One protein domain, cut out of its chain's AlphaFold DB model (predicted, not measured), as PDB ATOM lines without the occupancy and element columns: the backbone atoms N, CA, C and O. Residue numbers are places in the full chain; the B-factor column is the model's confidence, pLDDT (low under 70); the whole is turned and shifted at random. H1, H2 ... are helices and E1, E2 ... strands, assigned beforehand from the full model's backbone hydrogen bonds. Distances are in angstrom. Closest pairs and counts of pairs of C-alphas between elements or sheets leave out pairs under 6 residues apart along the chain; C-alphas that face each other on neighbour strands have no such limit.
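What this domain is: This is residues 334 to 518 of the 549 residues of an uncharacterized protein of uncultured archaeon (UniProt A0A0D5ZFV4). Two strongly twisted sheets stand with helices between them: H2 is sandwiched between the five-strand sheet and the six-strand sheet, with H3 and the short H4 also in the gap. H1 covers the other face of the five-strand sheet, and the six-strand sheet has no named helix on its other face. The printed part has 185 residues, with four named helices and eleven named strands in the order E1 E2 H1 E3 H2 E4 E5 E6 E7 E8 E9 H3 H4 E10 E11. Both sheets are mixed, ordered E1 E2 E3 E5 E4 and E6 E7 E8 E9 E11 E10, and the class is mixed, helices and strands. The whole is compact, with a radius of gyration of the C-alphas of 15.3 A and spans of 47 by 40 by 31 A.

Where its parts are: E1, residues 339 to 342, begins at C-alpha 339 (-62.319, -10.943, -4.539). E2 is 351 to 356, H1 363 to 374, 16.0 A long, E3 381 to 386 and H2 394 to 402. E4, 412 to 419, bends by 63 degrees at residue 416; E5, 432 to 441, is 30.5 A long. E6 is 448 to 452, E7 455 to 460, E8 463 to 468 and E9 477 to 480. H3, 490 to 500, is 14.8 A long; H4 is 503 to 506 and E10 507 to 510. E11, 513 to 517, ends at C-alpha 517 (-42.055, 8.648, 1.232).

How they stand to each other: E1 and E2 form a hairpin, with N 340 and O 355 2.9 A apart. E2, H1 and E3 form a strand-helix-strand unit, two parallel strands with a helix between, its crossover right-handed; N 354 and O 383 are 2.8 A apart. H1 and H2 lie on opposite faces of this sheet, three layers in all; the closest C-alphas of H1 and E5 are Gly 368 and Val 437, 5.8 A. H2 has a height of 8.8 A over this sheet and 7.2 A over the other, where H3 lies on the same face, two layers. The closest C-alphas of H2 and E8 are Ala 402 and Lys 463, 5.6 A. H4 is on the first sheet, Gly 434 to Asp 504 being the closest C-alphas of E5 and H4, 4.6 A, and only grazes the second. E6, E7 and E8 form a meander, each strand the antiparallel neighbour of the one before, with N 450 and O 457 2.8 A apart. In H1, H2 and H3 every O i to N i+4 pair is within hydrogen-bond range; H4 is too short for one.

The domain as a whole: The C-alphas farthest apart, of Pro 334 and Glu 453, are 47.7 A apart. The printed part has no cut. The link from E4 to E5, residues 420 to 431, is long. The mean pLDDT of the printed part is 93.1, and no printed residue is under 70.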
ATOM      1  N   PRO A 334     -64.481 -11.542 -13.662       93.69
ATOM      2  CA  PRO A 334     -64.800 -12.958 -13.495       93.69
ATOM      3  C   PRO A 334     -65.073 -13.358 -12.032       93.69
ATOM      4  O   PRO A 334     -64.221 -13.117 -11.175       93.69
ATOM      5  N   PRO A 335     -66.188 -14.041 -11.714       91.25
ATOM      6  CA  PRO A 335     -66.489 -14.468 -10.343       91.25
ATOM      7  C   PRO A 335     -65.458 -15.431  -9.729       91.25
ATOM      8  O   PRO A 335     -65.326 -15.498  -8.507       91.25
ATOM      9  N   SER A 336     -64.702 -16.157 -10.563       89.38
ATOM     10  CA  SER A 336     -63.674 -17.119 -10.138       89.38
ATOM     11  C   SER A 336     -62.560 -16.498  -9.291       89.38
ATOM     12  O   SER A 336     -61.965 -17.208  -8.480       89.38
ATOM     13  N   GLY A 337     -62.320 -15.186  -9.418       89.81
ATOM     14  CA  GLY A 337     -61.265 -14.482  -8.687       89.81
ATOM     15  C   GLY A 337     -61.445 -14.478  -7.165       89.81
ATOM     16  O   GLY A 337     -60.460 -14.375  -6.434       89.81
ATOM     17  N   GLY A 338     -62.677 -14.633  -6.659       92.88
ATOM     18  CA  GLY A 338     -62.939 -14.677  -5.217       92.88
ATOM     19  C   GLY A 338     -62.448 -13.422  -4.486       92.88
ATOM     20  O   GLY A 338     -61.721 -13.537  -3.501       92.88
ATOM     21  N   TYR A 339     -62.803 -12.244  -5.007       95.06
ATOM     22  CA  TYR A 339     -62.319 -10.943  -4.539       95.06
ATOM     23  C   TYR A 339     -62.717 -10.660  -3.089       95.06
ATOM     24  O   TYR A 339     -63.895 -10.709  -2.733       95.06
ATOM     25  N   GLN A 340     -61.732 -10.299  -2.276       94.88
ATOM     26  CA  GLN A 340     -61.923  -9.746  -0.940       94.88
ATOM     27  C   GLN A 340     -61.251  -8.378  -0.899       94.88
ATOM     28  O   GLN A 340     -60.101  -8.251  -1.319       94.88
ATOM     29  N   ILE A 341     -61.971  -7.361  -0.430       95.44
ATOM     30  CA  ILE A 341     -61.515  -5.971  -0.448       95.44
ATOM     31  C   ILE A 341     -61.873  -5.344   0.890       95.44
ATOM     32  O   ILE A 341     -63.014  -5.461   1.339       95.44
ATOM     33  N   ASP A 342     -60.903  -4.678   1.500       93.94
ATOM     34  CA  ASP A 342     -61.099  -3.864   2.685       93.94
ATOM     35  C   ASP A 342     -60.470  -2.484   2.490       93.94
ATOM     36  O   ASP A 342     -59.383  -2.347   1.924       93.94
ATOM     37  N   TRP A 343     -61.168  -1.461   2.973       94.56
ATOM     38  CA  TRP A 343     -60.658  -0.101   3.081       94.56
ATOM     39  C   TRP A 343     -60.563   0.231   4.569       94.56
ATOM     40  O   TRP A 343     -61.596   0.543   5.172       94.56
ATOM     41  N   PRO A 344     -59.368   0.145   5.175       92.06
ATOM     42  CA  PRO A 344     -59.206   0.448   6.588       92.06
ATOM     43  C   PRO A 344     -59.588   1.899   6.885       92.06
ATOM     44  O   PRO A 344     -59.179   2.816   6.163       92.06
ATOM     45  N   PHE A 345     -60.339   2.122   7.965       89.38
ATOM     46  CA  PHE A 345     -60.779   3.460   8.376       89.38
ATOM     47  C   PHE A 345     -59.611   4.418   8.623       89.38
ATOM     48  O   PHE A 345     -59.676   5.579   8.221       89.38
ATOM     49  N   SER A 346     -58.514   3.916   9.194       89.44
ATOM     50  CA  SER A 346     -57.293   4.684   9.458       89.44
ATOM     51  C   SER A 346     -56.666   5.291   8.202       89.44
ATOM     52  O   SER A 346     -55.977   6.304   8.279       89.44
ATOM     53  N   SER A 347     -56.968   4.749   7.019       92.00
ATOM     54  CA  SER A 347     -56.502   5.288   5.740       92.00
ATOM     55  C   SER A 347     -57.346   6.440   5.178       92.00
ATOM     56  O   SER A 347     -57.131   6.834   4.032       92.00
ATOM     57  N   SER A 348     -58.351   6.943   5.905       92.62
ATOM     58  CA  SER A 348     -59.314   7.933   5.385       92.62
ATOM     59  C   SER A 348     -59.950   7.495   4.049       92.62
ATOM     60  O   SER A 348     -60.210   8.324   3.177       92.62
ATOM     61  N   HIS A 349     -60.152   6.180   3.872       93.62
ATOM     62  CA  HIS A 349     -60.647   5.526   2.650       93.62
ATOM     63  C   HIS A 349     -59.721   5.607   1.412       93.62
ATOM     64  O   HIS A 349     -60.106   5.217   0.313       93.62
ATOM     65  N   MET A 350     -58.477   6.070   1.554       95.81
ATOM     66  CA  MET A 350     -57.561   6.264   0.419       95.81
ATOM     67  C   MET A 350     -56.674   5.042   0.113       95.81
ATOM     68  O   MET A 350     -56.030   5.001  -0.943       95.81
ATOM     69  N   VAL A 351     -56.633   4.042   1.005       97.56
ATOM     70  CA  VAL A 351     -55.900   2.779   0.809       97.56
ATOM     71  C   VAL A 351     -56.875   1.606   0.762       97.56
ATOM     72  O   VAL A 351     -57.713   1.456   1.647       97.56
ATOM     73  N   ALA A 352     -56.728   0.753  -0.249       97.94
ATOM     74  CA  ALA A 352     -57.423  -0.526  -0.347       97.94
ATOM     75  C   ALA A 352     -56.444  -1.684  -0.120       97.94
ATOM     76  O   ALA A 352     -55.386  -1.749  -0.751       97.94
ATOM     77  N   LEU A 353     -56.818  -2.617   0.751       98.00
ATOM     78  CA  LEU A 353     -56.145  -3.897   0.951       98.00
ATOM     79  C   LEU A 353     -57.025  -4.988   0.341       98.00
ATOM     80  O   LEU A 353     -58.230  -5.050   0.586       98.00
ATOM     81  N   CYS A 354     -56.451  -5.839  -0.499       97.81
ATOM     82  CA  CYS A 354     -57.206  -6.809  -1.281       97.81
ATOM     83  C   CYS A 354     -56.565  -8.191  -1.246       97.81
ATOM     84  O   CYS A 354     -55.349  -8.342  -1.116       97.81
ATOM     85  N   ASN A 355     -57.398  -9.203  -1.456       97.00
ATOM     86  CA  ASN A 355     -56.969 -10.564  -1.718       97.00
ATOM     87  C   ASN A 355     -57.784 -11.174  -2.866       97.00
ATOM     88  O   ASN A 355     -59.010 -11.056  -2.906       97.00
ATOM     89  N   VAL A 356     -57.089 -11.835  -3.790       96.88
ATOM     90  CA  VAL A 356     -57.660 -12.589  -4.910       96.88
ATOM     91  C   VAL A 356     -57.300 -14.052  -4.699       96.88
ATOM     92  O   VAL A 356     -56.125 -14.414  -4.728       96.88
ATOM     93  N   ARG A 357     -58.304 -14.901  -4.460       93.38
ATOM     94  CA  ARG A 357     -58.089 -16.305  -4.072       93.38
ATOM     95  C   ARG A 357     -57.561 -17.157  -5.222       93.38
ATOM     96  O   ARG A 357     -56.615 -17.906  -5.028       93.38
ATOM     97  N   ASN A 358     -58.161 -17.026  -6.404       87.12
ATOM     98  CA  ASN A 358     -57.787 -17.800  -7.590       87.12
ATOM     99  C   ASN A 358     -57.505 -16.841  -8.756       87.12
ATOM    100  O   ASN A 358     -58.369 -16.643  -9.615       87.12
ATOM    101  N   PRO A 359     -56.348 -16.160  -8.755       88.62
ATOM    102  CA  PRO A 359     -56.035 -15.196  -9.794       88.62
ATOM    103  C   PRO A 359     -55.699 -15.913 -11.106       88.62
ATOM    104  O   PRO A 359     -54.724 -16.655 -11.189       88.62
ATOM    105  N   GLU A 360     -56.479 -15.645 -12.153       91.75
ATOM    106  CA  GLU A 360     -56.004 -15.836 -13.527       91.75
ATOM    107  C   GLU A 360     -54.900 -14.802 -13.828       91.75
ATOM    108  O   GLU A 360     -54.952 -13.688 -13.287       91.75
ATOM    109  N   PRO A 361     -53.916 -15.101 -14.698       92.12
ATOM    110  CA  PRO A 361     -52.863 -14.151 -15.042       92.12
ATOM    111  C   PRO A 361     -53.411 -12.777 -15.457       92.12
ATOM    112  O   PRO A 361     -54.187 -12.652 -16.402       92.12
ATOM    113  N   GLY A 362     -52.996 -11.731 -14.737       93.06
ATOM    114  CA  GLY A 362     -53.418 -10.347 -14.982       93.06
ATOM    115  C   GLY A 362     -54.732  -9.930 -14.310       93.06
ATOM    116  O   GLY A 362     -55.024  -8.734 -14.269       93.06
ATOM    117  N   LEU A 363     -55.490 -10.856 -13.714       95.81
ATOM    118  CA  LEU A 363     -56.776 -10.547 -13.087       95.81
ATOM    119  C   LEU A 363     -56.640  -9.581 -11.903       95.81
ATOM    120  O   LEU A 363     -57.399  -8.621 -11.793       95.81
ATOM    121  N   SER A 364     -55.638  -9.778 -11.050       96.62
ATOM    122  CA  SER A 364     -55.361  -8.900  -9.904       96.62
ATOM    123  C   SER A 364     -54.993  -7.485 -10.345       96.62
ATOM    124  O   SER A 364     -55.419  -6.501  -9.745       96.62
ATOM    125  N   LYS A 365     -54.262  -7.363 -11.460       96.31
ATOM    126  CA  LYS A 365     -53.960  -6.068 -12.077       96.31
ATOM    127  C   LYS A 365     -55.240  -5.372 -12.542       96.31
ATOM    128  O   LYS A 365     -55.427  -4.189 -12.262       96.31
ATOM    129  N   GLN A 366     -56.135  -6.116 -13.196       96.31
ATOM    130  CA  GLN A 366     -57.439  -5.610 -13.625       96.31
ATOM    131  C   GLN A 366     -58.302  -5.176 -12.433       96.31
ATOM    132  O   GLN A 366     -58.942  -4.129 -12.508       96.31
ATOM    133  N   LEU A 367     -58.280  -5.921 -11.321       97.56
ATOM    134  CA  LEU A 367     -58.948  -5.534 -10.076       97.56
ATOM    135  C   LEU A 367     -58.428  -4.191  -9.549       97.56
ATOM    136  O   LEU A 367     -59.231  -3.317  -9.234       97.56
ATOM    137  N   GLY A 368     -57.108  -4.000  -9.489       97.62
ATOM    138  CA  GLY A 368     -56.521  -2.739  -9.030       97.62
ATOM    139  C   GLY A 368     -56.931  -1.545  -9.891       97.62
ATOM    140  O   GLY A 368     -57.295  -0.497  -9.360       97.62
ATOM    141  N   LEU A 369     -56.956  -1.719 -11.217       96.62
ATOM    142  CA  LEU A 369     -57.455  -0.703 -12.146       96.62
ATOM    143  C   LEU A 369     -58.957  -0.441 -11.967       96.62
ATOM    144  O   LEU A 369     -59.380   0.712 -12.002       96.62
ATOM    145  N   ALA A 370     -59.757  -1.488 -11.740       97.06
ATOM    146  CA  ALA A 370     -61.190  -1.362 -11.495       97.06
ATOM    147  C   ALA A 370     -61.475  -0.587 -10.203       97.06
ATOM    148  O   ALA A 370     -62.283   0.335 -10.231       97.06
ATOM    149  N   ILE A 371     -60.781  -0.890  -9.102       96.94
ATOM    150  CA  ILE A 371     -60.907  -0.150  -7.835       96.94
ATOM    151  C   ILE A 371     -60.542   1.324  -8.044       96.94
ATOM    152  O   ILE A 371     -61.318   2.205  -7.687       96.94
ATOM    153  N   ILE A 372     -59.401   1.599  -8.683       95.56
ATOM    154  CA  ILE A 372     -58.947   2.968  -8.967       95.56
ATOM    155  C   ILE A 372     -59.939   3.746  -9.843       95.56
ATOM    156  O   ILE A 372     -60.093   4.956  -9.649       95.56
ATOM    157  N   GLY A 373     -60.561   3.079 -10.818       94.56
ATOM    158  CA  GLY A 373     -61.509   3.686 -11.750       94.56
ATOM    159  C   GLY A 373     -62.900   3.895 -11.153       94.56
ATOM    160  O   GLY A 373     -63.486   4.957 -11.342       94.56
ATOM    161  N   LEU A 374     -63.421   2.909 -10.418       94.25
ATOM    162  CA  LEU A 374     -64.741   2.973  -9.781       94.25
ATOM    163  C   LEU A 374     -64.740   3.894  -8.556       94.25
ATOM    164  O   LEU A 374     -65.731   4.575  -8.306       94.25
ATOM    165  N   ASP A 375     -63.622   3.968  -7.831       93.31
ATOM    166  CA  ASP A 375     -63.434   4.884  -6.708       93.31
ATOM    167  C   ASP A 375     -62.456   6.021  -7.047       93.31
ATOM    168  O   ASP A 375     -61.467   6.290  -6.360       93.31
ATOM    169  N   ALA A 376     -62.730   6.701  -8.164       90.75
ATOM    170  CA  ALA A 376     -61.816   7.678  -8.750       90.75
ATOM    171  C   ALA A 376     -61.439   8.826  -7.799       90.75
ATOM    172  O   ALA A 376     -60.310   9.310  -7.856       90.75
ATOM    173  N   LEU A 377     -62.354   9.236  -6.918       87.94
ATOM    174  CA  LEU A 377     -62.180  10.386  -6.032       87.94
ATOM    175  C   LEU A 377     -61.240  10.135  -4.840       87.94
ATOM    176  O   LEU A 377     -60.640  11.106  -4.380       87.94
ATOM    177  N   PHE A 378     -61.128   8.897  -4.333       89.69
ATOM    178  CA  PHE A 378     -60.530   8.638  -3.009       89.69
ATOM    179  C   PHE A 378     -59.422   7.600  -3.034       89.69
ATOM    180  O   PHE A 378     -58.286   7.930  -2.692       89.69
ATOM    181  N   THR A 379     -59.719   6.365  -3.451       95.19
ATOM    182  CA  THR A 379     -58.716   5.300  -3.431       95.19
ATOM    183  C   THR A 379     -57.536   5.668  -4.329       95.19
ATOM    184  O   THR A 379     -57.676   5.837  -5.550       95.19
ATOM    185  N   LYS A 380     -56.353   5.774  -3.714       94.94
ATOM    186  CA  LYS A 380     -55.102   6.137  -4.388       94.94
ATOM    187  C   LYS A 380     -54.045   5.041  -4.353       94.94
ATOM    188  O   LYS A 380     -53.216   4.992  -5.256       94.94
ATOM    189  N   ILE A 381     -54.048   4.175  -3.342       98.31
ATOM    190  CA  ILE A 381     -53.084   3.076  -3.215       98.31
ATOM    191  C   ILE A 381     -53.854   1.776  -2.999       98.31
ATOM    192  O   ILE A 381     -54.686   1.687  -2.100       98.31
ATOM    193  N   VAL A 382     -53.561   0.765  -3.811       98.62
ATOM    194  CA  VAL A 382     -54.180  -0.560  -3.726       98.62
ATOM    195  C   VAL A 382     -53.093  -1.610  -3.526       98.62
ATOM    196  O   VAL A 382     -52.163  -1.695  -4.325       98.62
ATOM    197  N   PHE A 383     -53.215  -2.423  -2.482       98.44
ATOM    198  CA  PHE A 383     -52.367  -3.586  -2.228       98.44
ATOM    199  C   PHE A 383     -53.164  -4.854  -2.506       98.44
ATOM    200  O   PHE A 383     -54.215  -5.053  -1.907       98.44
ATOM    201  N   ILE A 384     -52.678  -5.720  -3.394       98.25
ATOM    202  CA  ILE A 384     -53.400  -6.924  -3.809       98.25
ATOM    203  C   ILE A 384     -52.532  -8.158  -3.586       98.25
ATOM    204  O   ILE A 384     -51.513  -8.351  -4.249       98.25
ATOM    205  N   SER A 385     -52.990  -8.998  -2.660       96.81
ATOM    206  CA  SER A 385     -52.480 -10.345  -2.427       96.81
ATOM    207  C   SER A 385     -53.065 -11.335  -3.436       96.81
ATOM    208  O   SER A 385     -54.282 -11.395  -3.624       96.81
ATOM    209  N   GLU A 386     -52.208 -12.159  -4.027       95.44
ATOM    210  CA  GLU A 386     -52.553 -13.265  -4.919       95.44
ATOM    211  C   GLU A 386     -52.452 -14.611  -4.191       95.44
ATOM    212  O   GLU A 386     -51.437 -14.914  -3.560       95.44
ATOM    213  N   GLY A 387     -53.509 -15.428  -4.273       89.56
ATOM    214  CA  GLY A 387     -53.548 -16.784  -3.712       89.56
ATOM    215  C   GLY A 387     -53.690 -16.857  -2.187       89.56
ATOM    216  O   GLY A 387     -53.592 -17.939  -1.609       89.56
ATOM    217  N   GLY A 388     -53.908 -15.726  -1.511       85.19
ATOM    218  CA  GLY A 388     -54.050 -15.669  -0.058       85.19
ATOM    219  C   GLY A 388     -55.406 -16.181   0.442       85.19
ATOM    220  O   GLY A 388     -56.385 -16.289  -0.301       85.19
ATOM    221  N   GLN A 389     -55.488 -16.466   1.744       85.75
ATOM    222  CA  GLN A 389     -56.734 -16.913   2.391       85.75
ATOM    223  C   GLN A 389     -57.614 -15.755   2.893       85.75
ATOM    224  O   GLN A 389     -58.837 -15.896   2.979       85.75
ATOM    225  N   LYS A 390     -56.993 -14.617   3.220       92.75
ATOM    226  CA  LYS A 390     -57.623 -13.418   3.787       92.75
ATOM    227  C   LYS A 390     -57.029 -12.151   3.169       92.75
ATOM    228  O   LYS A 390     -55.949 -12.201   2.580       92.75
ATOM    229  N   VAL A 391     -57.719 -11.026   3.353       95.12
ATOM    230  CA  VAL A 391     -57.150  -9.692   3.107       95.12
ATOM    231  C   VAL A 391     -55.940  -9.496   4.035       95.12
ATOM    232  O   VAL A 391     -56.066  -9.796   5.227       95.12
ATOM    233  N   PRO A 392     -54.773  -9.070   3.517       95.56
ATOM    234  CA  PRO A 392     -53.579  -8.892   4.336       95.56
ATOM    235  C   PRO A 392     -53.662  -7.624   5.194       95.56
ATOM    236  O   PRO A 392     -54.318  -6.661   4.800       95.56
ATOM    237  N   SER A 393     -52.945  -7.590   6.321       95.75
ATOM    238  CA  SER A 393     -52.630  -6.323   7.000       95.75
ATOM    239  C   SER A 393     -51.634  -5.487   6.180       95.75
ATOM    240  O   SER A 393     -51.025  -5.979   5.222       95.75
ATOM    241  N   LEU A 394     -51.424  -4.219   6.556       96.56
ATOM    242  CA  LEU A 394     -50.413  -3.378   5.909       96.56
ATOM    243  C   LEU A 394     -49.011  -3.981   6.041       96.56
ATOM    244  O   LEU A 394     -48.251  -4.010   5.078       96.56
ATOM    245  N   GLU A 395     -48.673  -4.493   7.218       96.44
ATOM    246  CA  GLU A 395     -47.394  -5.135   7.501       96.44
ATOM    247  C   GLU A 395     -47.226  -6.420   6.691       96.44
ATOM    248  O   GLU A 395     -46.188  -6.594   6.056       96.44
ATOM    249  N   GLU A 396     -48.246  -7.289   6.649       96.25
ATOM    250  CA  GLU A 396     -48.235  -8.508   5.825       96.25
ATOM    251  C   GLU A 396     -48.010  -8.166   4.339       96.25
ATOM    252  O   GLU A 396     -47.217  -8.829   3.659       96.25
ATOM    253  N   ALA A 397     -48.650  -7.099   3.840       96.62
ATOM    254  CA  ALA A 397     -48.484  -6.613   2.473       96.62
ATOM    255  C   ALA A 397     -47.066  -6.081   2.205       96.62
ATOM    256  O   ALA A 397     -46.408  -6.504   1.250       96.62
ATOM    257  N   LEU A 398     -46.558  -5.192   3.064       96.75
ATOM    258  CA  LEU A 398     -45.224  -4.601   2.919       96.75
ATOM    259  C   LEU A 398     -44.110  -5.649   3.067       96.75
ATOM    260  O   LEU A 398     -43.143  -5.621   2.305       96.75
ATOM    261  N   LEU A 399     -44.246  -6.610   3.984       96.31
ATOM    262  CA  LEU A 399     -43.297  -7.717   4.136       96.31
ATOM    263  C   LEU A 399     -43.334  -8.665   2.933       96.31
ATOM    264  O   LEU A 399     -42.282  -9.104   2.464       96.31
ATOM    265  N   SER A 400     -44.518  -8.966   2.396       95.31
ATOM    266  CA  SER A 400     -44.645  -9.797   1.190       95.31
ATOM    267  C   SER A 400     -44.003  -9.127  -0.031       95.31
ATOM    268  O   SER A 400     -43.312  -9.789  -0.811       95.31
ATOM    269  N   LEU A 401     -44.136  -7.801  -0.156       95.00
ATOM    270  CA  LEU A 401     -43.403  -7.007  -1.144       95.00
ATOM    271  C   LEU A 401     -41.889  -7.048  -0.901       95.00
ATOM    272  O   LEU A 401     -41.130  -7.235  -1.851       95.00
ATOM    273  N   ALA A 402     -41.438  -6.962   0.356       93.81
ATOM    274  CA  ALA A 402     -40.021  -7.083   0.710       93.81
ATOM    275  C   ALA A 402     -39.426  -8.450   0.330       93.81
ATOM    276  O   ALA A 402     -38.239  -8.538   0.016       93.81
ATOM    277  N   GLY A 403     -40.231  -9.514   0.328       90.94
ATOM    278  CA  GLY A 403     -39.831 -10.852  -0.120       90.94
ATOM    279  C   GLY A 403     -39.812 -11.041  -1.639       90.94
ATOM    280  O   GLY A 403     -39.288 -12.045  -2.113       90.94
ATOM    281  N   SER A 404     -40.351 -10.091  -2.402       88.81
ATOM    282  CA  SER A 404     -40.525 -10.194  -3.852       88.81
ATOM    283  C   SER A 404     -39.505  -9.333  -4.608       88.81
ATOM    284  O   SER A 404     -38.848  -8.459  -4.037       88.81
ATOM    285  N   GLU A 405     -39.335  -9.580  -5.906       90.31
ATOM    286  CA  GLU A 405     -38.728  -8.599  -6.812       90.31
ATOM    287  C   GLU A 405     -39.820  -7.626  -7.268       90.31
ATOM    288  O   GLU A 405     -40.884  -8.061  -7.706       90.31
ATOM    289  N   ILE A 406     -39.592  -6.317  -7.130       92.19
ATOM    290  CA  ILE A 406     -40.573  -5.289  -7.497       92.19
ATOM    291  C   ILE A 406     -40.159  -4.682  -8.834       92.19
ATOM    292  O   ILE A 406     -39.086  -4.095  -8.956       92.19
ATOM    293  N   ILE A 407     -41.027  -4.833  -9.826       92.56
ATOM    294  CA  ILE A 407     -40.831  -4.445 -11.215       92.56
ATOM    295  C   ILE A 407     -41.983  -3.519 -11.610       92.56
ATOM    296  O   ILE A 407     -43.153  -3.923 -11.666       92.56
ATOM    297  N   GLU A 408     -41.641  -2.266 -11.901       91.56
ATOM    298  CA  GLU A 408     -42.593  -1.273 -12.393       91.56
ATOM    299  C   GLU A 408     -43.223  -1.722 -13.723       91.56
ATOM    300  O   GLU A 408     -42.565  -2.303 -14.585       91.56
ATOM    301  N   GLY A 409     -44.533  -1.526 -13.868       89.00
ATOM    302  CA  GLY A 409     -45.338  -2.031 -14.984       89.00
ATOM    303  C   GLY A 409     -45.783  -3.491 -14.830       89.00
ATOM    304  O   GLY A 409     -46.787  -3.896 -15.428       89.00
ATOM    305  N   HIS A 410     -45.108  -4.286 -13.991       91.12
ATOM    306  CA  HIS A 410     -45.479  -5.676 -13.728       91.12
ATOM    307  C   HIS A 410     -46.292  -5.820 -12.437       91.12
ATOM    308  O   HIS A 410     -47.506  -6.008 -12.522       91.12
ATOM    309  N   ASN A 411     -45.649  -5.709 -11.273       93.38
ATOM    310  CA  ASN A 411     -46.265  -5.858  -9.949       93.38
ATOM    311  C   ASN A 411     -46.256  -4.563  -9.115       93.38
ATOM    312  O   ASN A 411     -46.773  -4.547  -8.001       93.38
ATOM    313  N   LEU A 412     -45.737  -3.474  -9.680       96.50
ATOM    314  CA  LEU A 412     -45.990  -2.106  -9.245       96.50
ATOM    315  C   LEU A 412     -46.509  -1.310 -10.443       96.50
ATOM    316  O   LEU A 412     -45.798  -1.143 -11.430       96.50
ATOM    317  N   LEU A 413     -47.741  -0.818 -10.375       97.25
ATOM    318  CA  LEU A 413     -48.254   0.160 -11.329       97.25
ATOM    319  C   LEU A 413     -48.258   1.535 -10.685       97.25
ATOM    320  O   LEU A 413     -48.823   1.687  -9.606       97.25
ATOM    321  N   LEU A 414     -47.691   2.521 -11.374       97.31
ATOM    322  CA  LEU A 414     -47.799   3.934 -11.033       97.31
ATOM    323  C   LEU A 414     -48.575   4.639 -12.145       97.31
ATOM    324  O   LEU A 414     -48.229   4.530 -13.320       97.31
ATOM    325  N   ILE A 415     -49.647   5.331 -11.774       96.75
ATOM    326  CA  ILE A 415     -50.525   6.044 -12.702       96.75
ATOM    327  C   ILE A 415     -50.441   7.532 -12.350       96.75
ATOM    328  O   ILE A 415     -51.021   7.940 -11.340       96.75
ATOM    329  N   PRO A 416     -49.683   8.339 -13.111       96.00
ATOM    330  CA  PRO A 416     -49.490   9.749 -12.805       96.00
ATOM    331  C   PRO A 416     -50.696  10.601 -13.220       96.00
ATOM    332  O   PRO A 416     -51.442  10.249 -14.129       96.00
ATOM    333  N   GLU A 417     -50.829  11.758 -12.570       93.62
ATOM    334  CA  GLU A 417     -51.690  12.879 -12.991       93.62
ATOM    335  C   GLU A 417     -53.164  12.540 -13.261       93.62
ATOM    336  O   GLU A 417     -53.798  13.094 -14.158       93.62
ATOM    337  N   VAL A 418     -53.746  11.678 -12.431       94.75
ATOM    338  CA  VAL A 418     -55.172  11.344 -12.497       94.75
ATOM    339  C   VAL A 418     -56.002  12.191 -11.540       94.75
ATOM    340  O   VAL A 418     -55.498  12.794 -10.590       94.75
ATOM    341  N   PHE A 419     -57.303  12.247 -11.810       91.00
ATOM    342  CA  PHE A 419     -58.277  12.946 -10.981       91.00
ATOM    343  C   PHE A 419     -58.310  12.385  -9.548       91.00
ATOM    344  O   PHE A 419     -58.235  11.172  -9.350       91.00
ATOM    345  N   THR A 420     -58.430  13.277  -8.563       90.62
ATOM    346  CA  THR A 420     -58.635  12.950  -7.144       90.62
ATOM    347  C   THR A 420     -59.460  14.051  -6.473       90.62
ATOM    348  O   THR A 420     -59.658  15.135  -7.035       90.62
ATOM    349  N   ILE A 421     -59.918  13.830  -5.243       87.50
ATOM    350  CA  ILE A 421     -60.516  14.900  -4.449       87.50
ATOM    351  C   ILE A 421     -59.465  15.945  -4.035       87.50
ATOM    352  O   ILE A 421     -58.438  15.632  -3.447       87.50
ATOM    353  N   LYS A 422     -59.762  17.233  -4.245       86.75
ATOM    354  CA  LYS A 422     -58.891  18.362  -3.835       86.75
ATOM    355  C   LYS A 422     -58.663  18.498  -2.317       86.75
ATOM    356  O   LYS A 422     -57.909  19.365  -1.900       86.75
ATOM    357  N   LEU A 423     -59.379  17.726  -1.498       88.81
ATOM    358  CA  LEU A 423     -59.159  17.662  -0.048       88.81
ATOM    359  C   LEU A 423     -58.025  16.696   0.324       88.81
ATOM    360  O   LEU A 423     -57.576  16.719   1.466       88.81
ATOM    361  N   ASP A 424     -57.548  15.881  -0.624       92.12
ATOM    362  CA  ASP A 424     -56.306  15.130  -0.478       92.12
ATOM    363  C   ASP A 424     -55.131  16.119  -0.351       92.12
ATOM    364  O   ASP A 424     -54.842  16.847  -1.313       92.12
ATOM    365  N   PRO A 425     -54.431  16.160   0.798       92.31
ATOM    366  CA  PRO A 425     -53.362  17.127   1.031       92.31
ATOM    367  C   PRO A 425     -52.131  16.926   0.137       92.31
ATOM    368  O   PRO A 425     -51.318  17.840  -0.005       92.31
ATOM    369  N   SER A 426     -51.992  15.743  -0.469       93.56
ATOM    370  CA  SER A 426     -50.914  15.404  -1.404       93.56
ATOM    371  C   SER A 426     -51.251  15.714  -2.872       93.56
ATOM    372  O   SER A 426     -50.398  15.561  -3.755       93.56
ATOM    373  N   SER A 427     -52.476  16.177  -3.151       92.06
ATOM    374  CA  SER A 427     -52.904  16.555  -4.501       92.06
ATOM    375  C   SER A 427     -52.176  17.801  -5.029       92.06
ATOM    376  O   SER A 427     -51.678  18.648  -4.283       92.06
ATOM    377  N   SER A 428     -52.075  17.914  -6.355       90.44
ATOM    378  CA  SER A 428     -51.596  19.132  -7.014       90.44
ATOM    379  C   SER A 428     -52.587  20.282  -6.840       90.44
ATOM    380  O   SER A 428     -53.762  20.088  -6.527       90.44
ATOM    381  N   LYS A 429     -52.136  21.504  -7.143       84.31
ATOM    382  CA  LYS A 429     -53.007  22.690  -7.157       84.31
ATOM    383  C   LYS A 429     -54.141  22.559  -8.177       84.31
ATOM    384  O   LYS A 429     -55.230  23.089  -7.971       84.31
ATOM    385  N   GLU A 430     -53.887  21.832  -9.259       84.62
ATOM    386  CA  GLU A 430     -54.828  21.547 -10.335       84.62
ATOM    387  C   GLU A 430     -55.876  20.489  -9.931       84.62
ATOM    388  O   GLU A 430     -56.897  20.354 -10.601       84.62
ATOM    389  N   GLY A 431     -55.682  19.788  -8.805       84.19
ATOM    390  CA  GLY A 431     -56.584  18.742  -8.315       84.19
ATOM    391  C   GLY A 431     -56.302  17.355  -8.896       84.19
ATOM    392  O   GLY A 431     -57.219  16.548  -9.031       84.19
ATOM    393  N   THR A 432     -55.046  17.082  -9.255       93.19
ATOM    394  CA  THR A 432     -54.577  15.773  -9.729       93.19
ATOM    395  C   THR A 432     -53.630  15.121  -8.727       93.19
ATOM    396  O   THR A 432     -52.923  15.799  -7.979       93.19
ATOM    397  N   ASN A 433     -53.564  13.793  -8.724       94.62
ATOM    398  CA  ASN A 433     -52.614  13.028  -7.917       94.62
ATOM    399  C   ASN A 433     -52.108  11.801  -8.693       94.62
ATOM    400  O   ASN A 433     -52.601  11.503  -9.780       94.62
ATOM    401  N   GLY A 434     -51.099  11.117  -8.164       96.31
ATOM    402  CA  GLY A 434     -50.732   9.781  -8.615       96.31
ATOM    403  C   GLY A 434     -51.602   8.712  -7.965       96.31
ATOM    404  O   GLY A 434     -52.187   8.928  -6.901       96.31
ATOM    405  N   LYS A 435     -51.648   7.527  -8.570       97.88
ATOM    406  CA  LYS A 435     -52.205   6.319  -7.952       97.88
ATOM    407  C   LYS A 435     -51.251   5.141  -8.104       97.88
ATOM    408  O   LYS A 435     -50.478   5.104  -9.060       97.88
ATOM    409  N   ALA A 436     -51.299   4.196  -7.170       98.06
ATOM    410  CA  ALA A 436     -50.458   3.004  -7.181       98.06
ATOM    411  C   ALA A 436     -51.252   1.710  -6.990       98.06
ATOM    412  O   ALA A 436     -52.170   1.648  -6.172       98.06
ATOM    413  N   VAL A 437     -50.843   0.662  -7.706       98.50
ATOM    414  CA  VAL A 437     -51.297  -0.718  -7.484       98.50
ATOM    415  C   VAL A 437     -50.082  -1.599  -7.235       98.50
ATOM    416  O   VAL A 437     -49.205  -1.704  -8.091       98.50
ATOM    417  N   PHE A 438     -50.060  -2.255  -6.083       98.25
ATOM    418  CA  PHE A 438     -49.065  -3.244  -5.697       98.25
ATOM    419  C   PHE A 438     -49.658  -4.645  -5.802       98.25
ATOM    420  O   PHE A 438     -50.725  -4.904  -5.250       98.25
ATOM    421  N   LEU A 439     -48.948  -5.551  -6.470       97.31
ATOM    422  CA  LEU A 439     -49.301  -6.964  -6.577       97.31
ATOM    423  C   LEU A 439     -48.228  -7.805  -5.885       97.31
ATOM    424  O   LEU A 439     -47.032  -7.581  -6.080       97.31
ATOM    425  N   PHE A 440     -48.636  -8.782  -5.087       95.38
ATOM    426  CA  PHE A 440     -47.714  -9.687  -4.405       95.38
ATOM    427  C   PHE A 440     -48.400 -11.006  -4.066       95.38
ATOM    428  O   PHE A 440     -49.616 -11.072  -3.933       95.38
ATOM    429  N   HIS A 441     -47.613 -12.058  -3.867       92.69
ATOM    430  CA  HIS A 441     -48.110 -13.290  -3.262       92.69
ATOM    431  C   HIS A 441     -47.981 -13.162  -1.748       92.69
ATOM    432  O   HIS A 441     -46.885 -12.874  -1.250       92.69
ATOM    433  N   ASN A 442     -49.077 -13.354  -1.009       81.31
ATOM    434  CA  ASN A 442     -48.991 -13.312   0.446       81.31
ATOM    435  C   ASN A 442     -48.196 -14.522   0.944       81.31
ATOM    436  O   ASN A 442     -48.616 -15.670   0.817       81.31
ATOM    437  N   SER A 443     -47.019 -14.236   1.490       82.62
ATOM    438  CA  SER A 443     -46.059 -15.233   1.968       82.62
ATOM    439  C   SER A 443     -45.757 -15.063   3.455       82.62
ATOM    440  O   SER A 443     -44.749 -15.580   3.935       82.62
ATOM    441  N   VAL A 444     -46.568 -14.276   4.165       86.81
ATOM    442  CA  VAL A 444     -46.337 -13.871   5.552       86.81
ATOM    443  C   VAL A 444     -47.558 -14.247   6.377       86.81
ATOM    444  O   VAL A 444     -48.673 -13.826   6.088       86.81
ATOM    445  N   THR A 445     -47.339 -15.055   7.409       81.81
ATOM    446  CA  THR A 445     -48.388 -15.498   8.342       81.81
ATOM    447  C   THR A 445     -48.195 -14.944   9.751       81.81
ATOM    448  O   THR A 445     -49.145 -14.901  10.527       81.81
ATOM    449  N   SER A 446     -46.978 -14.509  10.076       91.19
ATOM    450  CA  SER A 446     -46.616 -13.853  11.327       91.19
ATOM    451  C   SER A 446     -45.436 -12.908  11.107       91.19
ATOM    452  O   SER A 446     -44.656 -13.065  10.161       91.19
ATOM    453  N   PHE A 447     -45.306 -11.920  11.985       95.12
ATOM    454  CA  PHE A 447     -44.193 -10.982  12.001       95.12
ATOM    455  C   PHE A 447     -43.906 -10.520  13.430       95.12
ATOM    456  O   PHE A 447     -44.766 -10.598  14.307       95.12
ATOM    457  N   GLU A 448     -42.695 -10.020  13.639       95.44
ATOM    458  CA  GLU A 448     -42.248  -9.418  14.893       95.44
ATOM    459  C   GLU A 448     -41.938  -7.937  14.681       95.44
ATOM    460  O   GLU A 448     -41.602  -7.513  13.570       95.44
ATOM    461  N   ARG A 449     -42.060  -7.155  15.756       95.12
ATOM    462  CA  ARG A 449     -41.731  -5.730  15.781       95.12
ATOM    463  C   ARG A 449     -40.594  -5.468  16.754       95.12
ATOM    464  O   ARG A 449     -40.647  -5.883  17.908       95.12
ATOM    465  N   GLU A 450     -39.604  -4.727  16.286       94.75
ATOM    466  CA  GLU A 450     -38.478  -4.231  17.066       94.75
ATOM    467  C   GLU A 450     -38.544  -2.696  17.081       94.75
ATOM    468  O   GLU A 450     -38.392  -2.049  16.039       94.75
ATOM    469  N   ILE A 451     -38.796  -2.113  18.257       93.50
ATOM    470  CA  ILE A 451     -38.799  -0.658  18.459       93.50
ATOM    471  C   ILE A 451     -37.350  -0.198  18.650       93.50
ATOM    472  O   ILE A 451     -36.678  -0.600  19.598       93.50
ATOM    473  N   LEU A 452     -36.876   0.646  17.739       90.44
ATOM    474  CA  LEU A 452     -35.553   1.267  17.751       90.44
ATOM    475  C   LEU A 452     -35.693   2.761  18.082       90.44
ATOM    476  O   LEU A 452     -36.784   3.317  18.039       90.44
ATOM    477  N   GLU A 453     -34.576   3.436  18.364       85.50
ATOM    478  CA  GLU A 453     -34.576   4.843  18.802       85.50
ATOM    479  C   GLU A 453     -35.319   5.798  17.846       85.50
ATOM    480  O   GLU A 453     -36.018   6.691  18.305       85.50
ATOM    481  N   ASN A 454     -35.203   5.597  16.527       88.12
ATOM    482  CA  ASN A 454     -35.821   6.452  15.497       88.12
ATOM    483  C   ASN A 454     -36.491   5.643  14.370       88.12
ATOM    484  O   ASN A 454     -36.628   6.114  13.235       88.12
ATOM    485  N   ALA A 455     -36.825   4.383  14.649       93.62
ATOM    486  CA  ALA A 455     -37.387   3.470  13.666       93.62
ATOM    487  C   ALA A 455     -38.176   2.346  14.342       93.62
ATOM    488  O   ALA A 455     -37.853   1.932  15.448       93.62
ATOM    489  N   VAL A 456     -39.147   1.782  13.636       95.69
ATOM    490  CA  VAL A 456     -39.738   0.485  13.972       95.69
ATOM    491  C   VAL A 456     -39.391  -0.473  12.848       95.69
ATOM    492  O   VAL A 456     -39.725  -0.240  11.684       95.69
ATOM    493  N   ARG A 457     -38.670  -1.542  13.186       95.06
ATOM    494  CA  ARG A 457     -38.349  -2.609  12.243       95.06
ATOM    495  C   ARG A 457     -39.369  -3.725  12.398       95.06
ATOM    496  O   ARG A 457     -39.624  -4.195  13.500       95.06
ATOM    497  N   ILE A 458     -39.914  -4.165  11.273       95.69
ATOM    498  CA  ILE A 458     -40.857  -5.274  11.199       95.69
ATOM    499  C   ILE A 458     -40.199  -6.389  10.395       95.69
ATOM    500  O   ILE A 458     -39.713  -6.149   9.285       95.69
ATOM    501  N   THR A 459     -40.169  -7.599  10.947       95.06
ATOM    502  CA  THR A 459     -39.480  -8.743  10.335       95.06
ATOM    503  C   THR A 459     -40.343  -9.990  10.283       95.06
ATOM    504  O   THR A 459     -41.125 -10.266  11.189       95.06
ATOM    505  N   SER A 460     -40.159 -10.772   9.221       95.00
ATOM    506  CA  SER A 460     -40.720 -12.113   9.066       95.00
ATOM    507  C   SER A 460     -39.750 -12.945   8.229       95.00
ATOM    508  O   SER A 460     -39.481 -12.610   7.071       95.00
ATOM    509  N   ASP A 461     -39.168 -13.989   8.819       90.31
ATOM    510  CA  ASP A 461     -38.050 -14.749   8.248       90.31
ATOM    511  C   ASP A 461     -36.891 -13.833   7.793       90.31
ATOM    512  O   ASP A 461     -36.272 -13.139   8.594       90.31
ATOM    513  N   SER A 462     -36.595 -13.805   6.488       88.31
ATOM    514  CA  SER A 462     -35.577 -12.942   5.869       88.31
ATOM    515  C   SER A 462     -36.125 -11.601   5.360       88.31
ATOM    516  O   SER A 462     -35.368 -10.777   4.841       88.31
ATOM    517  N   LYS A 463     -37.437 -11.364   5.482       93.06
ATOM    518  CA  LYS A 463     -38.112 -10.147   5.017       93.06
ATOM    519  C   LYS A 463     -38.027  -9.085   6.105       93.06
ATOM    520  O   LYS A 463     -38.261  -9.371   7.278       93.06
ATOM    521  N   SER A 464     -37.735  -7.850   5.707       93.06
ATOM    522  CA  SER A 464     -37.708  -6.708   6.619       93.06
ATOM    523  C   SER A 464     -38.311  -5.458   5.986       93.06
ATOM    524  O   SER A 464     -38.034  -5.121   4.829       93.06
ATOM    525  N   VAL A 465     -39.124  -4.773   6.784       95.25
ATOM    526  CA  VAL A 465     -39.702  -3.456   6.516       95.25
ATOM    527  C   VAL A 465     -39.258  -2.532   7.645       95.25
ATOM    528  O   VAL A 465     -39.182  -2.961   8.797       95.25
ATOM    529  N   VAL A 466     -38.965  -1.274   7.335       95.69
ATOM    530  CA  VAL A 466     -38.679  -0.259   8.355       95.69
ATOM    531  C   VAL A 466     -39.611   0.929   8.192       95.69
ATOM    532  O   VAL A 466     -39.714   1.505   7.107       95.69
ATOM    533  N   PHE A 467     -40.264   1.295   9.291       96.75
ATOM    534  CA  PHE A 467     -40.934   2.578   9.472       96.75
ATOM    535  C   PHE A 467     -39.948   3.520  10.159       96.75
ATOM    536  O   PHE A 467     -39.338   3.146  11.158       96.75
ATOM    537  N   SER A 468     -39.717   4.707   9.604       94.88
ATOM    538  CA  SER A 468     -38.668   5.615  10.092       94.88
ATOM    539  C   SER A 468     -38.874   7.046   9.598       94.88
ATOM    540  O   SER A 468     -39.746   7.306   8.772       94.88
ATOM    541  N   HIS A 469     -38.049   7.975  10.080       93.50
ATOM    542  CA  HIS A 469     -38.044   9.369   9.613       93.50
ATOM    543  C   HIS A 469     -37.047   9.630   8.470       93.50
ATOM    544  O   HIS A 469     -37.184  10.592   7.705       93.50
ATOM    545  N   GLU A 470     -36.067   8.737   8.315       88.75
ATOM    546  CA  GLU A 470     -34.980   8.816   7.339       88.75
ATOM    547  C   GLU A 470     -34.782   7.472   6.632       88.75
ATOM    548  O   GLU A 470     -35.084   6.420   7.182       88.75
ATOM    549  N   GLU A 471     -34.289   7.500   5.393       83.62
ATOM    550  CA  GLU A 471     -34.109   6.279   4.600       83.62
ATOM    551  C   GLU A 471     -33.068   5.350   5.233       83.62
ATOM    552  O   GLU A 471     -31.947   5.763   5.525       83.62
ATOM    553  N   ASN A 472     -33.437   4.078   5.411       79.56
ATOM    554  CA  ASN A 472     -32.564   3.059   5.969       79.56
ATOM    555  C   ASN A 472     -32.115   2.071   4.885       79.56
ATOM    556  O   ASN A 472     -32.894   1.285   4.335       79.56
ATOM    557  N   ASP A 473     -30.812   2.070   4.610       78.00
ATOM    558  CA  ASP A 473     -30.208   1.198   3.606       78.00
ATOM    559  C   ASP A 473     -30.202  -0.293   3.996       78.00
ATOM    560  O   ASP A 473     -29.920  -1.147   3.154       78.00
ATOM    561  N   ALA A 474     -30.510  -0.644   5.245       72.88
ATOM    562  CA  ALA A 474     -30.472  -2.024   5.726       72.88
ATOM    563  C   ALA A 474     -31.717  -2.856   5.357       72.88
ATOM    564  O   ALA A 474     -31.721  -4.063   5.594       72.88
ATOM    565  N   CYS A 475     -32.760  -2.251   4.774       81.81
ATOM    566  CA  CYS A 475     -34.046  -2.917   4.535       81.81
ATOM    567  C   CYS A 475     -34.515  -2.816   3.078       81.81
ATOM    568  O   CYS A 475     -34.159  -1.889   2.347       81.81
ATOM    569  N   ARG A 476     -35.315  -3.799   2.632       87.12
ATOM    570  CA  ARG A 476     -35.817  -3.848   1.242       87.12
ATOM    571  C   ARG A 476     -37.025  -2.944   1.014       87.12
ATOM    572  O   ARG A 476     -37.228  -2.506  -0.115       87.12
ATOM    573  N   VAL A 477     -37.791  -2.646   2.063       94.38
ATOM    574  CA  VAL A 477     -38.930  -1.724   2.023       94.38
ATOM    575  C   VAL A 477     -38.778  -0.691   3.137       94.38
ATOM    576  O   VAL A 477     -38.640  -1.048   4.306       94.38
ATOM    577  N   ASN A 478     -38.813   0.585   2.762       94.81
ATOM    578  CA  ASN A 478     -38.749   1.729   3.665       94.81
ATOM    579  C   ASN A 478     -40.052   2.526   3.580       94.81
ATOM    580  O   ASN A 478     -40.444   2.944   2.489       94.81
ATOM    581  N   VAL A 479     -40.685   2.789   4.721       97.25
ATOM    582  CA  VAL A 479     -41.775   3.763   4.843       97.25
ATOM    583  C   VAL A 479     -41.258   4.940   5.657       97.25
ATOM    584  O   VAL A 479     -40.867   4.778   6.815       97.25
ATOM    585  N   LEU A 480     -41.223   6.115   5.032       97.06
ATOM    586  CA  LEU A 480     -40.716   7.339   5.647       97.06
ATOM    587  C   LEU A 480     -41.883   8.222   6.064       97.06
ATOM    588  O   LEU A 480     -42.683   8.593   5.207       97.06
ATOM    589  N   VAL A 481     -41.956   8.594   7.336       96.81
ATOM    590  CA  VAL A 481     -42.999   9.473   7.893       96.81
ATOM    591  C   VAL A 481     -42.373  10.600   8.714       96.81
ATOM    592  O   VAL A 481     -41.209  10.524   9.107       96.81
ATOM    593  N   ASP A 482     -43.106  11.687   8.932       95.44
ATOM    594  CA  ASP A 482     -42.621  12.809   9.744       95.44
ATOM    595  C   ASP A 482     -42.597  12.456  11.243       95.44
ATOM    596  O   ASP A 482     -43.167  11.456  11.673       95.44
ATOM    597  N   HIS A 483     -41.940  13.293  12.049       93.69
ATOM    598  CA  HIS A 483     -41.790  13.095  13.498       93.69
ATOM    599  C   HIS A 483     -43.088  13.230  14.310       93.69
ATOM    600  O   HIS A 483     -43.104  12.874  15.482       93.69
ATOM    601  N   ASP A 484     -44.161  13.757  13.717       92.88
ATOM    602  CA  ASP A 484     -45.485  13.820  14.344       92.88
ATOM    603  C   ASP A 484     -46.272  12.505  14.214       92.88
ATOM    604  O   ASP A 484     -47.369  12.393  14.758       92.88
ATOM    605  N   ILE A 485     -45.727  11.512  13.503       94.75
ATOM    606  CA  ILE A 485     -46.326  10.187  13.346       94.75
ATOM    607  C   ILE A 485     -45.673   9.209  14.320       94.75
ATOM    608  O   ILE A 485     -44.465   8.974  14.270       94.75
ATOM    609  N   ASP A 486     -46.494   8.597  15.171       94.06
ATOM    610  CA  ASP A 486     -46.078   7.481  16.017       94.06
ATOM    611  C   ASP A 486     -45.791   6.243  15.153       94.06
ATOM    612  O   ASP A 486     -46.683   5.704  14.496       94.06
ATOM    613  N   LEU A 487     -44.530   5.806  15.148       95.12
ATOM    614  CA  LEU A 487     -44.045   4.700  14.325       95.12
ATOM    615  C   LEU A 487     -44.564   3.328  14.778       95.12
ATOM    616  O   LEU A 487     -44.602   2.411  13.957       95.12
ATOM    617  N   ASP A 488     -44.945   3.163  16.049       93.56
ATOM    618  CA  ASP A 488     -45.510   1.896  16.542       93.56
ATOM    619  C   ASP A 488     -47.021   1.803  16.260       93.56
ATOM    620  O   ASP A 488     -47.600   0.719  16.135       93.56
ATOM    621  N   ASN A 489     -47.674   2.944  16.039       94.19
ATOM    622  CA  ASN A 489     -49.067   2.984  15.627       94.19
ATOM    623  C   ASN A 489     -49.204   2.818  14.102       94.19
ATOM    624  O   ASN A 489     -49.064   3.756  13.316       94.19
ATOM    625  N   THR A 490     -49.551   1.609  13.663       94.69
ATOM    626  CA  THR A 490     -49.739   1.311  12.233       94.69
ATOM    627  C   THR A 490     -50.876   2.087  11.593       94.69
ATOM    628  O   THR A 490     -50.756   2.434  10.420       94.69
ATOM    629  N   ASP A 491     -51.928   2.424  12.332       94.69
ATOM    630  CA  ASP A 491     -53.002   3.266  11.808       94.69
ATOM    631  C   ASP A 491     -52.504   4.688  11.532       94.69
ATOM    632  O   ASP A 491     -52.842   5.264  10.499       94.69
ATOM    633  N   ALA A 492     -51.622   5.228  12.380       95.31
ATOM    634  CA  ALA A 492     -50.987   6.525  12.145       95.31
ATOM    635  C   ALA A 492     -50.036   6.490  10.933       95.31
ATOM    636  O   ALA A 492     -50.053   7.398  10.097       95.31
ATOM    637  N   VAL A 493     -49.250   5.418  10.783       97.31
ATOM    638  CA  VAL A 493     -48.384   5.212   9.606       97.31
ATOM    639  C   VAL A 493     -49.219   5.051   8.330       97.31
ATOM    640  O   VAL A 493     -48.906   5.658   7.303       97.31
ATOM    641  N   MET A 494     -50.309   4.282   8.380       97.31
ATOM    642  CA  MET A 494     -51.227   4.107   7.255       97.31
ATOM    643  C   MET A 494     -51.908   5.422   6.880       97.31
ATOM    644  O   MET A 494     -51.985   5.739   5.693       97.31
ATOM    645  N   TRP A 495     -52.343   6.211   7.862       96.44
ATOM    646  CA  TRP A 495     -52.895   7.547   7.653       96.44
ATOM    647  C   TRP A 495     -51.891   8.482   6.964       96.44
ATOM    648  O   TRP A 495     -52.242   9.192   6.015       96.44
ATOM    649  N   ALA A 496     -50.616   8.445   7.363       97.25
ATOM    650  CA  ALA A 496     -49.558   9.203   6.700       97.25
ATOM    651  C   ALA A 496     -49.356   8.740   5.246       97.25
ATOM    652  O   ALA A 496     -49.348   9.567   4.330       97.25
ATOM    653  N   ILE A 497     -49.284   7.425   4.991       97.75
ATOM    654  CA  ILE A 497     -49.236   6.873   3.623       97.75
ATOM    655  C   ILE A 497     -50.433   7.393   2.811       97.75
ATOM    656  O   ILE A 497     -50.278   7.930   1.706       97.75
ATOM    657  N   ALA A 498     -51.623   7.308   3.396       96.25
ATOM    658  CA  ALA A 498     -52.892   7.683   2.802       96.25
ATOM    659  C   ALA A 498     -53.046   9.181   2.526       96.25
ATOM    660  O   ALA A 498     -53.718   9.529   1.566       96.25
ATOM    661  N   THR A 499     -52.395  10.079   3.260       95.44
ATOM    662  CA  THR A 499     -52.662  11.529   3.130       95.44
ATOM    663  C   THR A 499     -51.456  12.371   2.719       95.44
ATOM    664  O   THR A 499     -51.631  13.477   2.212       95.44
ATOM    665  N   ARG A 500     -50.233  11.850   2.872       96.31
ATOM    666  CA  ARG A 500     -48.977  12.580   2.598       96.31
ATOM    667  C   ARG A 500     -48.181  12.034   1.412       96.31
ATOM    668  O   ARG A 500     -47.222  12.667   0.986       96.31
ATOM    669  N   THR A 501     -48.582  10.889   0.864       96.75
ATOM    670  CA  THR A 501     -47.933  10.283  -0.311       96.75
ATOM    671  C   THR A 501     -48.613  10.725  -1.598       96.75
ATOM    672  O   THR A 501     -49.797  10.449  -1.777       96.75
ATOM    673  N   ARG A 502     -47.856  11.289  -2.537       96.12
ATOM    674  CA  ARG A 502     -48.237  11.380  -3.946       96.12
ATOM    675  C   ARG A 502     -47.617  10.199  -4.713       96.12
ATOM    676  O   ARG A 502     -46.420  10.242  -5.002       96.12
ATOM    677  N   PRO A 503     -48.374   9.129  -5.024       96.81
ATOM    678  CA  PRO A 503     -47.812   7.846  -5.456       96.81
ATOM    679  C   PRO A 503     -46.828   7.905  -6.631       96.81
ATOM    680  O   PRO A 503     -45.792   7.258  -6.570       96.81
ATOM    681  N   ASP A 504     -47.091   8.719  -7.655       94.81
ATOM    682  CA  ASP A 504     -46.235   8.884  -8.844       94.81
ATOM    683  C   ASP A 504     -44.881   9.560  -8.557       94.81
ATOM    684  O   ASP A 504     -43.994   9.542  -9.406       94.81
ATOM    685  N   LYS A 505     -44.711  10.172  -7.380       95.25
ATOM    686  CA  LYS A 505     -43.492  10.903  -6.988       95.25
ATOM    687  C   LYS A 505     -42.825  10.339  -5.740       95.25
ATOM    688  O   LYS A 505     -41.601  10.354  -5.631       95.25
ATOM    689  N   ASP A 506     -43.629   9.880  -4.789       97.00
ATOM    690  CA  ASP A 506     -43.183   9.484  -3.456       97.00
ATOM    691  C   ASP A 506     -42.974   7.973  -3.309       97.00
ATOM    692  O   ASP A 506     -42.366   7.547  -2.325       97.00
ATOM    693  N   ILE A 507     -43.435   7.168  -4.272       97.00
ATOM    694  CA  ILE A 507     -43.162   5.730  -4.336       97.00
ATOM    695  C   ILE A 507     -42.104   5.505  -5.408       97.00
ATOM    696  O   ILE A 507     -42.330   5.771  -6.585       97.00
ATOM    697  N   ARG A 508     -40.932   5.017  -5.001       93.88
ATOM    698  CA  ARG A 508     -39.802   4.811  -5.914       93.88
ATOM    699  C   ARG A 508     -39.044   3.533  -5.611       93.88
ATOM    700  O   ARG A 508     -38.986   3.082  -4.467       93.88
ATOM    701  N   LEU A 509     -38.402   3.003  -6.646       91.25
ATOM    702  CA  LEU A 509     -37.418   1.937  -6.526       91.25
ATOM    703  C   LEU A 509     -36.014   2.549  -6.495       91.25
ATOM    704  O   LEU A 509     -35.579   3.188  -7.450       91.25
ATOM    705  N   ASN A 510     -35.292   2.358  -5.394       82.44
ATOM    706  CA  ASN A 510     -33.914   2.810  -5.220       82.44
ATOM    707  C   ASN A 510     -33.000   1.591  -5.067       82.44
ATOM    708  O   ASN A 510     -33.041   0.912  -4.044       82.44
ATOM    709  N   LYS A 511     -32.197   1.275  -6.094       82.06
ATOM    710  CA  LYS A 511     -31.303   0.095  -6.107       82.06
ATOM    711  C   LYS A 511     -32.031  -1.217  -5.737       82.06
ATOM    712  O   LYS A 511     -31.522  -2.020  -4.961       82.06
ATOM    713  N   GLY A 512     -33.247  -1.408  -6.259       80.06
ATOM    714  CA  GLY A 512     -34.083  -2.586  -5.987       80.06
ATOM    715  C   GLY A 512     -34.795  -2.588  -4.627       80.06
ATOM    716  O   GLY A 512     -35.400  -3.594  -4.266       80.06
ATOM    717  N   ARG A 513     -34.730  -1.485  -3.869       88.31
ATOM    718  CA  ARG A 513     -35.481  -1.275  -2.624       88.31
ATOM    719  C   ARG A 513     -36.696  -0.401  -2.886       88.31
ATOM    720  O   ARG A 513     -36.587   0.595  -3.598       88.31
ATOM    721  N   LEU A 514     -37.827  -0.740  -2.282       94.56
ATOM    722  CA  LEU A 514     -39.024   0.090  -2.313       94.56
ATOM    723  C   LEU A 514     -38.931   1.169  -1.240       94.56
ATOM    724  O   LEU A 514     -38.680   0.872  -0.072       94.56
ATOM    725  N   VAL A 515     -39.181   2.413  -1.627       95.81
ATOM    726  CA  VAL A 515     -39.313   3.538  -0.701       95.81
ATOM    727  C   VAL A 515     -40.690   4.157  -0.894       95.81
ATOM    728  O   VAL A 515     -41.020   4.562  -2.007       95.81
ATOM    729  N   ILE A 516     -41.465   4.246   0.187       97.50
ATOM    730  CA  ILE A 516     -42.727   4.989   0.273       97.50
ATOM    731  C   ILE A 516     -42.469   6.219   1.150       97.50
ATOM    732  O   ILE A 516     -42.336   6.111   2.368       97.50
ATOM    733  N   ASN A 517     -42.352   7.395   0.535       97.19
ATOM    734  CA  ASN A 517     -42.055   8.648   1.232       97.19
ATOM    735  C   ASN A 517     -43.335   9.390   1.645       97.19
ATOM    736  O   ASN A 517     -43.712  10.389   1.033       97.19
ATOM    737  N   ALA A 518     -43.951   8.929   2.728       97.12
ATOM    738  CA  ALA A 518     -45.155   9.481   3.346       97.12
ATOM    739  C   ALA A 518     -44.891  10.692   4.271       97.12
ATOM    740  O   ALA A 518     -45.664  10.969   5.186       97.12
TER     741      ALA A 518